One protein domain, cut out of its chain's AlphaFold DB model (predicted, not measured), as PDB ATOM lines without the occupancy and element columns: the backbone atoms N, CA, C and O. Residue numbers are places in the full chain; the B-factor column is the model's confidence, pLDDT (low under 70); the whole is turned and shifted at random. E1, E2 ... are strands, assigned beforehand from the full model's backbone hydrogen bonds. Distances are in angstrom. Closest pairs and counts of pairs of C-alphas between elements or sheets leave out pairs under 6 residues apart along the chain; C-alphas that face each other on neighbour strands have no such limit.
ATOM      1  N   ILE A 459     -64.812 -46.513 -31.042       80.25
ATOM      2  CA  ILE A 459     -63.881 -45.438 -30.679       80.25
ATOM      3  C   ILE A 459     -62.915 -45.244 -31.842       80.25
ATOM      4  O   ILE A 459     -62.098 -46.116 -32.137       80.25
ATOM      5  N   VAL A 460     -63.019 -44.085 -32.490       79.06
ATOM      6  CA  VAL A 460     -62.178 -43.702 -33.627       79.06
ATOM      7  C   VAL A 460     -61.002 -42.875 -33.126       79.06
ATOM      8  O   VAL A 460     -61.183 -41.845 -32.473       79.06
ATOM      9  N   VAL A 461     -59.789 -43.287 -33.485       76.12
ATOM     10  CA  VAL A 461     -58.570 -42.491 -33.307       76.12
ATOM     11  C   VAL A 461     -57.992 -42.222 -34.688       76.12
ATOM     12  O   VAL A 461     -57.777 -43.144 -35.472       76.12
ATOM     13  N   ALA A 462     -57.747 -40.949 -35.008       65.81
ATOM     14  CA  ALA A 462     -57.246 -40.560 -36.322       65.81
ATOM     15  C   ALA A 462     -55.966 -41.340 -36.686       65.81
ATOM     16  O   ALA A 462     -55.026 -41.413 -35.895       65.81
ATOM     17  N   ALA A 463     -55.941 -41.902 -37.899       66.31
ATOM     18  CA  ALA A 463     -54.853 -42.719 -38.448       66.31
ATOM     19  C   ALA A 463     -54.591 -44.077 -37.750       66.31
ATOM     20  O   ALA A 463     -53.558 -44.694 -38.011       66.31
ATOM     21  N   GLN A 464     -55.517 -44.565 -36.917       78.56
ATOM     22  CA  GLN A 464     -55.496 -45.917 -36.343       78.56
ATOM     23  C   GLN A 464     -56.706 -46.734 -36.809       78.56
ATOM     24  O   GLN A 464     -57.634 -46.202 -37.414       78.56
ATOM     25  N   ALA A 465     -56.678 -48.042 -36.545       80.44
ATOM     26  CA  ALA A 465     -57.861 -48.877 -36.699       80.44
ATOM     27  C   ALA A 465     -58.864 -48.581 -35.576       80.44
ATOM     28  O   ALA A 465     -58.479 -48.384 -34.422       80.44
ATOM     29  N   ASP A 466     -60.141 -48.578 -35.933       85.00
ATOM     30  CA  ASP A 466     -61.246 -48.358 -35.012       85.00
ATOM     31  C   ASP A 466     -61.319 -49.454 -33.942       85.00
ATOM     32  O   ASP A 466     -61.144 -50.642 -34.229       85.00
ATOM     33  N   VAL A 467     -61.625 -49.060 -32.704       83.00
ATOM     34  CA  VAL A 467     -61.930 -50.005 -31.623       83.00
ATOM     35  C   VAL A 467     -63.441 -50.199 -31.593       83.00
ATOM     36  O   VAL A 467     -64.173 -49.308 -31.164       83.00
ATOM     37  N   VAL A 468     -63.901 -51.343 -32.094       82.81
ATOM     38  CA  VAL A 468     -65.321 -51.691 -32.253       82.81
ATOM     39  C   VAL A 468     -65.700 -52.744 -31.225       82.81
ATOM     40  O   VAL A 468     -64.956 -53.706 -31.048       82.81
ATOM     41  N   ALA A 469     -66.857 -52.574 -30.584       82.56
ATOM     42  CA  ALA A 469     -67.353 -53.555 -29.631       82.56
ATOM     43  C   ALA A 469     -67.748 -54.869 -30.336       82.56
ATOM     44  O   ALA A 469     -68.560 -54.849 -31.264       82.56
ATOM     45  N   ASP A 470     -67.194 -56.008 -29.915       76.44
ATOM     46  CA  ASP A 470     -67.363 -57.296 -30.614       76.44
ATOM     47  C   ASP A 470     -68.569 -58.127 -30.139       76.44
ATOM     48  O   ASP A 470     -69.094 -58.982 -30.862       76.44
ATOM     49  N   THR A 471     -69.042 -57.851 -28.930       74.69
ATOM     50  CA  THR A 471     -70.172 -58.508 -28.278       74.69
ATOM     51  C   THR A 471     -71.006 -57.473 -27.533       74.69
ATOM     52  O   THR A 471     -70.627 -56.315 -27.385       74.69
ATOM     53  N   THR A 472     -72.179 -57.877 -27.054       69.00
ATOM     54  CA  THR A 472     -73.104 -56.997 -26.320       69.00
ATOM     55  C   THR A 472     -72.683 -56.733 -24.865       69.00
ATOM     56  O   THR A 472     -73.421 -56.100 -24.118       69.00
ATOM     57  N   THR A 473     -71.540 -57.272 -24.427       71.88
ATOM     58  CA  THR A 473     -70.954 -57.073 -23.088       71.88
ATOM     59  C   THR A 473     -69.447 -56.828 -23.186       71.88
ATOM     60  O   THR A 473     -68.679 -57.329 -22.362       71.88
ATOM     61  N   ASP A 474     -69.014 -56.126 -24.231       74.75
ATOM     62  CA  ASP A 474     -67.591 -55.943 -24.507       74.75
ATOM     63  C   ASP A 474     -66.903 -55.032 -23.468       74.75
ATOM     64  O   ASP A 474     -67.523 -54.169 -22.838       74.75
ATOM     65  N   THR A 475     -65.606 -55.245 -23.253       77.44
ATOM     66  CA  THR A 475     -64.783 -54.530 -22.272       77.44
ATOM     67  C   THR A 475     -63.678 -53.739 -22.970       77.44
ATOM     68  O   THR A 475     -62.684 -54.301 -23.429       77.44
ATOM     69  N   LEU A 476     -63.785 -52.406 -22.964       82.19
ATOM     70  CA  LEU A 476     -62.698 -51.530 -23.405       82.19
ATOM     71  C   LEU A 476     -61.525 -51.599 -22.417       82.19
ATOM     72  O   LEU A 476     -61.603 -51.081 -21.302       82.19
ATOM     73  N   THR A 477     -60.414 -52.199 -22.839       80.94
ATOM     74  CA  THR A 477     -59.177 -52.235 -22.046       80.94
ATOM     75  C   THR A 477     -58.242 -51.102 -22.468       80.94
ATOM     76  O   THR A 477     -57.745 -51.086 -23.590       80.94
ATOM     77  N   LEU A 478     -57.961 -50.166 -21.558       82.69
ATOM     78  CA  LEU A 478     -57.006 -49.072 -21.766       82.69
ATOM     79  C   LEU A 478     -55.632 -49.465 -21.214       82.69
ATOM     80  O   LEU A 478     -55.456 -49.597 -20.003       82.69
ATOM     81  N   VAL A 479     -54.651 -49.651 -22.097       81.38
ATOM     82  CA  VAL A 479     -53.274 -49.996 -21.713       81.38
ATOM     83  C   VAL A 479     -52.421 -48.732 -21.704       81.38
ATOM     84  O   VAL A 479     -52.332 -48.028 -22.707       81.38
ATOM     85  N   ALA A 480     -51.771 -48.446 -20.578       80.19
ATOM     86  CA  ALA A 480     -50.816 -47.352 -20.501       80.19
ATOM     87  C   ALA A 480     -49.540 -47.709 -21.288       80.19
ATOM     88  O   ALA A 480     -48.874 -48.701 -20.989       80.19
ATOM     89  N   GLY A 481     -49.213 -46.911 -22.307       75.75
ATOM     90  CA  GLY A 481     -47.926 -46.991 -23.002       75.75
ATOM     91  C   GLY A 481     -46.766 -46.484 -22.136       75.75
ATOM     92  O   GLY A 481     -46.962 -46.013 -21.015       75.75
ATOM     93  N   ALA A 482     -45.539 -46.544 -22.660       76.31
ATOM     94  CA  ALA A 482     -44.387 -45.940 -21.988       76.31
ATOM     95  C   ALA A 482     -44.624 -44.434 -21.753       76.31
ATOM     96  O   ALA A 482     -45.129 -43.744 -22.636       76.31
ATOM     97  N   ASN A 483     -44.245 -43.932 -20.572       75.62
ATOM     98  CA  ASN A 483     -44.399 -42.529 -20.158       75.62
ATOM     99  C   ASN A 483     -45.847 -42.006 -20.096       75.62
ATOM    100  O   ASN A 483     -46.081 -40.798 -20.139       75.62
ATOM    101  N   MET A 484     -46.821 -42.903 -19.957       82.69
ATOM    102  CA  MET A 484     -48.207 -42.558 -19.665       82.69
ATOM    103  C   MET A 484     -48.660 -43.293 -18.407       82.69
ATOM    104  O   MET A 484     -48.367 -44.472 -18.229       82.69
ATOM    105  N   THR A 485     -49.413 -42.606 -17.555       83.25
ATOM    106  CA  THR A 485     -50.155 -43.212 -16.448       83.25
ATOM    107  C   THR A 485     -51.639 -43.000 -16.707       83.25
ATOM    108  O   THR A 485     -52.083 -41.872 -16.920       83.25
ATOM    109  N   ILE A 486     -52.411 -44.085 -16.693       88.69
ATOM    110  CA  ILE A 486     -53.870 -44.040 -16.801       88.69
ATOM    111  C   ILE A 486     -54.434 -44.401 -15.433       88.69
ATOM    112  O   ILE A 486     -54.178 -45.496 -14.929       88.69
ATOM    113  N   THR A 487     -55.189 -43.484 -14.833       85.38
ATOM    114  CA  THR A 487     -55.780 -43.679 -13.503       85.38
ATOM    115  C   THR A 487     -57.291 -43.568 -13.595       85.38
ATOM    116  O   THR A 487     -57.815 -42.604 -14.150       85.38
ATOM    117  N   THR A 488     -58.002 -44.536 -13.028       86.19
ATOM    118  CA  THR A 488     -59.467 -44.544 -12.983       86.19
ATOM    119  C   THR A 488     -59.958 -44.144 -11.598       86.19
ATOM    120  O   THR A 488     -59.453 -44.660 -10.598       86.19
ATOM    121  N   ASN A 489     -60.982 -43.299 -11.525       80.06
ATOM    122  CA  ASN A 489     -61.747 -43.075 -10.303       80.06
ATOM    123  C   ASN A 489     -63.192 -43.522 -10.527       80.06
ATOM    124  O   ASN A 489     -63.995 -42.793 -11.099       80.06
ATOM    125  N   ALA A 490     -63.511 -44.722 -10.039       80.50
ATOM    126  CA  ALA A 490     -64.843 -45.311 -10.155       80.50
ATOM    127  C   ALA A 490     -65.914 -44.594  -9.308       80.50
ATOM    128  O   ALA A 490     -67.093 -44.861  -9.472       80.50
ATOM    129  N   THR A 491     -65.523 -43.708  -8.385       81.25
ATOM    130  CA  THR A 491     -66.470 -42.936  -7.562       81.25
ATOM    131  C   THR A 491     -66.933 -41.664  -8.273       81.25
ATOM    132  O   THR A 491     -68.020 -41.169  -7.998       81.25
ATOM    133  N   THR A 492     -66.095 -41.105  -9.152       77.38
ATOM    134  CA  THR A 492     -66.400 -39.887  -9.923       77.38
ATOM    135  C   THR A 492     -66.602 -40.158 -11.409       77.38
ATOM    136  O   THR A 492     -66.725 -39.207 -12.172       77.38
ATOM    137  N   ASP A 493     -66.576 -41.426 -11.825       77.31
ATOM    138  CA  ASP A 493     -66.672 -41.868 -13.220       77.31
ATOM    139  C   ASP A 493     -65.676 -41.165 -14.162       77.31
ATOM    140  O   ASP A 493     -65.998 -40.814 -15.296       77.31
ATOM    141  N   THR A 494     -64.438 -40.950 -13.699       80.81
ATOM    142  CA  THR A 494     -63.381 -40.312 -14.501       80.81
ATOM    143  C   THR A 494     -62.238 -41.265 -14.824       80.81
ATOM    144  O   THR A 494     -61.815 -42.091 -14.011       80.81
ATOM    145  N   ILE A 495     -61.698 -41.107 -16.032       84.69
ATOM    146  CA  ILE A 495     -60.444 -41.715 -16.470       84.69
ATOM    147  C   ILE A 495     -59.484 -40.570 -16.765       84.69
ATOM    148  O   ILE A 495     -59.735 -39.754 -17.651       84.69
ATOM    149  N   THR A 496     -58.392 -40.497 -16.013       83.44
ATOM    150  CA  THR A 496     -57.379 -39.456 -16.168       83.44
ATOM    151  C   THR A 496     -56.184 -40.021 -16.915       83.44
ATOM    152  O   THR A 496     -55.571 -40.996 -16.475       83.44
ATOM    153  N   PHE A 497     -55.824 -39.370 -18.017       82.88
ATOM    154  CA  PHE A 497     -54.574 -39.612 -18.726       82.88
ATOM    155  C   PHE A 497     -53.540 -38.601 -18.238       82.88
ATOM    156  O   PHE A 497     -53.666 -37.405 -18.498       82.88
ATOM    157  N   ALA A 498     -52.526 -39.074 -17.520       79.31
ATOM    158  CA  ALA A 498     -51.390 -38.260 -17.117       79.31
ATOM    159  C   ALA A 498     -50.176 -38.649 -17.964       79.31
ATOM    160  O   ALA A 498     -49.741 -39.801 -17.933       79.31
ATOM    161  N   SER A 499     -49.622 -37.693 -18.712       73.94
ATOM    162  CA  SER A 499     -48.311 -37.890 -19.325       73.94
ATOM    163  C   SER A 499     -47.245 -37.834 -18.239       73.94
ATOM    164  O   SER A 499     -47.102 -36.817 -17.560       73.94
ATOM    165  N   SER A 500     -46.502 -38.926 -18.068       65.94
ATOM    166  CA  SER A 500     -45.246 -38.928 -17.313       65.94
ATOM    167  C   SER A 500     -44.043 -38.586 -18.204       65.94
ATOM    168  O   SER A 500     -42.929 -38.461 -17.702       65.94
ATOM    169  N   GLY A 501     -44.264 -38.356 -19.506       64.62
ATOM    170  CA  GLY A 501     -43.279 -37.861 -20.466       64.62
ATOM    171  C   GLY A 501     -43.582 -36.438 -20.936       64.62
ATOM    172  O   GLY A 501     -44.301 -36.251 -21.913       64.62
ATOM    173  N   GLY A 502     -42.984 -35.450 -20.263       62.12
ATOM    174  CA  GLY A 502     -42.654 -34.130 -20.820       62.12
ATOM    175  C   GLY A 502     -43.801 -33.132 -21.013       62.12
ATOM    176  O   GLY A 502     -44.332 -32.994 -22.108       62.12
ATOM    177  N   GLY A 503     -44.105 -32.358 -19.968       54.66
ATOM    178  CA  GLY A 503     -44.941 -31.150 -20.049       54.66
ATOM    179  C   GLY A 503     -44.628 -30.098 -18.978       54.66
ATOM    180  O   GLY A 503     -45.450 -29.226 -18.721       54.66
ATOM    181  N   GLY A 504     -43.470 -30.194 -18.319       56.03
ATOM    182  CA  GLY A 504     -42.959 -29.120 -17.472       56.03
ATOM    183  C   GLY A 504     -42.148 -28.154 -18.326       56.03
ATOM    184  O   GLY A 504     -41.360 -28.596 -19.155       56.03
ATOM    185  N   SER A 505     -42.304 -26.847 -18.110       58.72
ATOM    186  CA  SER A 505     -41.445 -25.812 -18.718       58.72
ATOM    187  C   SER A 505     -39.976 -25.905 -18.263       58.72
ATOM    188  O   SER A 505     -39.147 -25.101 -18.681       58.72
ATOM    189  N   GLU A 506     -39.667 -26.864 -17.390       64.00
ATOM    190  CA  GLU A 506     -38.401 -27.070 -16.709       64.00
ATOM    191  C   GLU A 506     -38.114 -28.579 -16.678       64.00
ATOM    192  O   GLU A 506     -38.960 -29.386 -16.281       64.00
ATOM    193  N   PHE A 507     -36.922 -28.961 -17.121       66.44
ATOM    194  CA  PHE A 507     -36.395 -30.317 -17.013       66.44
ATOM    195  C   PHE A 507     -35.372 -30.343 -15.876       66.44
ATOM    196  O   PHE A 507     -34.661 -29.359 -15.673       66.44
ATOM    197  N   ALA A 508     -35.259 -31.461 -15.152       68.25
ATOM    198  CA  ALA A 508     -34.107 -31.656 -14.276       68.25
ATOM    199  C   ALA A 508     -32.824 -31.610 -15.124       68.25
ATOM    200  O   ALA A 508     -32.801 -32.109 -16.253       68.25
ATOM    201  N   ASP A 509     -31.776 -30.992 -14.597       62.72
ATOM    202  CA  ASP A 509     -30.544 -30.677 -15.327       62.72
ATOM    203  C   ASP A 509     -29.801 -31.938 -15.824       62.72
ATOM    204  O   ASP A 509     -29.188 -31.967 -16.892       62.72
ATOM    205  N   ASN A 510     -29.991 -33.055 -15.126       68.38
ATOM    206  CA  ASN A 510     -29.537 -34.383 -15.526       68.38
ATOM    207  C   ASN A 510     -30.454 -35.122 -16.529       68.38
ATOM    208  O   ASN A 510     -30.060 -36.178 -17.027       68.38
ATOM    209  N   VAL A 511     -31.654 -34.612 -16.830       70.06
ATOM    210  CA  VAL A 511     -32.660 -35.258 -17.701       70.06
ATOM    211  C   VAL A 511     -32.740 -34.611 -19.090       70.06
ATOM    212  O   VAL A 511     -33.069 -35.300 -20.056       70.06
ATOM    213  N   PHE A 512     -32.408 -33.324 -19.238       74.44
ATOM    214  CA  PHE A 512     -32.382 -32.663 -20.550       74.44
ATOM    215  C   PHE A 512     -31.002 -32.757 -21.205       74.44
ATOM    216  O   PHE A 512     -30.055 -32.062 -20.834       74.44
ATOM    217  N   ARG A 513     -30.898 -33.636 -22.207       74.75
ATOM    218  CA  ARG A 513     -29.709 -33.838 -23.040       74.75
ATOM    219  C   ARG A 513     -30.089 -33.675 -24.513       74.75
ATOM    220  O   ARG A 513     -31.040 -34.312 -24.963       74.75
ATOM    221  N   ILE A 514     -29.353 -32.869 -25.277       77.75
ATOM    222  CA  ILE A 514     -29.472 -32.847 -26.746       77.75
ATOM    223  C   ILE A 514     -28.467 -33.856 -27.289       77.75
ATOM    224  O   ILE A 514     -27.267 -33.643 -27.165       77.75
ATOM    225  N   GLN A 515     -28.943 -34.959 -27.858       79.38
ATOM    226  CA  GLN A 515     -28.084 -35.990 -28.439       79.38
ATOM    227  C   GLN A 515     -27.896 -35.784 -29.942       79.38
ATOM    228  O   GLN A 515     -28.808 -35.325 -30.631       79.38
ATOM    229  N   ASP A 516     -26.730 -36.158 -30.457       76.00
ATOM    230  CA  ASP A 516     -26.529 -36.268 -31.895       76.00
ATOM    231  C   ASP A 516     -27.403 -37.400 -32.463       76.00
ATOM    232  O   ASP A 516     -27.484 -38.497 -31.906       76.00
ATOM    233  N   ASN A 517     -28.076 -37.134 -33.586       74.06
ATOM    234  CA  ASN A 517     -29.008 -38.091 -34.190       74.06
ATOM    235  C   ASN A 517     -28.308 -39.338 -34.763       74.06
ATOM    236  O   ASN A 517     -28.970 -40.359 -34.954       74.06
ATOM    237  N   ALA A 518     -27.007 -39.264 -35.066       79.19
ATOM    238  CA  ALA A 518     -26.219 -40.377 -35.594       79.19
ATOM    239  C   ALA A 518     -25.412 -41.109 -34.502       79.19
ATOM    240  O   ALA A 518     -25.114 -42.292 -34.669       79.19
ATOM    241  N   ASP A 519     -25.087 -40.446 -33.389       73.56
ATOM    242  CA  ASP A 519     -24.331 -41.010 -32.269       73.56
ATOM    243  C   ASP A 519     -24.899 -40.568 -30.909       73.56
ATOM    244  O   ASP A 519     -24.563 -39.513 -30.373       73.56
ATOM    245  N   ALA A 520     -25.712 -41.433 -30.299       79.88
ATOM    246  CA  ALA A 520     -26.361 -41.168 -29.014       79.88
ATOM    247  C   ALA A 520     -25.386 -41.007 -27.827       79.88
ATOM    248  O   ALA A 520     -25.822 -40.634 -26.734       79.88
ATOM    249  N   THR A 521     -24.085 -41.283 -28.006       77.75
ATOM    250  CA  THR A 521     -23.058 -41.018 -26.984       77.75
ATOM    251  C   THR A 521     -22.590 -39.561 -26.980       77.75
ATOM    252  O   THR A 521     -22.052 -39.095 -25.974       77.75
ATOM    253  N   LYS A 522     -22.847 -38.811 -28.058       74.12
ATOM    254  CA  LYS A 522     -22.571 -37.375 -28.150       74.12
ATOM    255  C   LYS A 522     -23.794 -36.609 -27.683       74.12
ATOM    256  O   LYS A 522     -24.785 -36.505 -28.398       74.12
ATOM    257  N   GLN A 523     -23.725 -36.103 -26.460       76.50
ATOM    258  CA  GLN A 523     -24.822 -35.392 -25.820       76.50
ATOM    259  C   GLN A 523     -24.343 -34.043 -25.292       76.50
ATOM    260  O   GLN A 523     -23.315 -33.978 -24.623       76.50
ATOM    261  N   LEU A 524     -25.109 -32.982 -25.538       76.88
ATOM    262  CA  LEU A 524     -24.984 -31.710 -24.837       76.88
ATOM    263  C   LEU A 524     -25.868 -31.751 -23.586       76.88
ATOM    264  O   LEU A 524     -27.082 -31.941 -23.689       76.88
ATOM    265  N   ALA A 525     -25.250 -31.596 -22.417       74.88
ATOM    266  CA  ALA A 525     -25.910 -31.554 -21.119       74.88
ATOM    267  C   ALA A 525     -26.046 -30.119 -20.613       74.88
ATOM    268  O   ALA A 525     -25.112 -29.335 -20.757       74.88
ATOM    269  N   PHE A 526     -27.173 -29.793 -19.982       73.62
ATOM    270  CA  PHE A 526     -27.382 -28.502 -19.330       73.62
ATOM    271  C   PHE A 526     -27.455 -28.725 -17.817       73.62
ATOM    272  O   PHE A 526     -28.541 -28.936 -17.293       73.62
ATOM    273  N   GLU A 527     -26.307 -28.722 -17.131       74.62
ATOM    274  CA  GLU A 527     -26.215 -28.854 -15.667       74.62
ATOM    275  C   GLU A 527     -26.378 -27.482 -14.992       74.62
ATOM    276  O   GLU A 527     -25.688 -26.525 -15.339       74.62
ATOM    277  N   VAL A 528     -27.289 -27.361 -14.024       74.69
ATOM    278  CA  VAL A 528     -27.577 -26.094 -13.314       74.69
ATOM    279  C   VAL A 528     -27.153 -26.144 -11.850       74.69
ATOM    280  O   VAL A 528     -27.324 -25.170 -11.122       74.69
ATOM    281  N   SER A 529     -26.555 -27.261 -11.426       73.31
ATOM    282  CA  SER A 529     -26.127 -27.542 -10.051       73.31
ATOM    283  C   SER A 529     -25.199 -26.474  -9.433       73.31
ATOM    284  O   SER A 529     -25.137 -26.363  -8.210       73.31
ATOM    285  N   ALA A 530     -24.515 -25.656 -10.245       68.12
ATOM    286  CA  ALA A 530     -23.656 -24.551  -9.796       68.12
ATOM    287  C   ALA A 530     -24.351 -23.166  -9.739       68.12
ATOM    288  O   ALA A 530     -23.756 -22.196  -9.263       68.12
ATOM    289  N   ILE A 531     -25.600 -23.034 -10.204       72.50
ATOM    290  CA  ILE A 531     -26.361 -21.773 -10.181       72.50
ATOM    291  C   ILE A 531     -27.101 -21.661  -8.838       72.50
ATOM    292  O   ILE A 531     -27.999 -22.441  -8.534       72.50
ATOM    293  N   THR A 532     -26.726 -20.687  -8.004       71.44
ATOM    294  CA  THR A 532     -27.321 -20.488  -6.669       71.44
ATOM    295  C   THR A 532     -28.760 -19.959  -6.729       71.44
ATOM    296  O   THR A 532     -29.165 -19.290  -7.683       71.44
TER     297      THR A 532
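Overview. This is residues 459 to 532 of the 906 residues of an uncharacterized protein of marine sediment metagenome (UniProt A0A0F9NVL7). With little regular structure, the printed part is a drawn-out chain: a long looping stretch, residues 459 to 483, leads into a hairpin of E1 and E2, and a long link leads on to a separate, smaller hairpin of E3 and E4. The printed part has 74 residues, 18 of them in four named strands, with no named helix; the class is all strand. It is extended and flat, spanning 60 by 35 by 17 A, with a radius of gyration of the C-alphas of 19.8 A.

Arrangement. E1, residues 484 to 489, and E2, residues 494 to 499, are antiparallel at 162 degrees, a hairpin; N 485 and O 498 are within hydrogen-bond range at 2.8 A. E3, residues 513 to 515, and E4, residues 523 to 525, form an antiparallel hairpin; N 524 and O 514 are 2.8 A apart. E2 and E3 are apart.

Along the chain. E1 begins at C-alpha 484 (-48.207, -42.558, -19.665) and is 16.5 A long; E2 is 16.0 A, E3 6.0 A and E4 6.2 A, ending at C-alpha 525 (-25.910, -31.554, -21.119).

Size, cuts and confidence. The C-alphas farthest apart, of Thr 472 and Thr 532, are 61.8 A apart. There is no cut. The link E2 to E3 is long, and its residues 500 to 510 are under pLDDT 70.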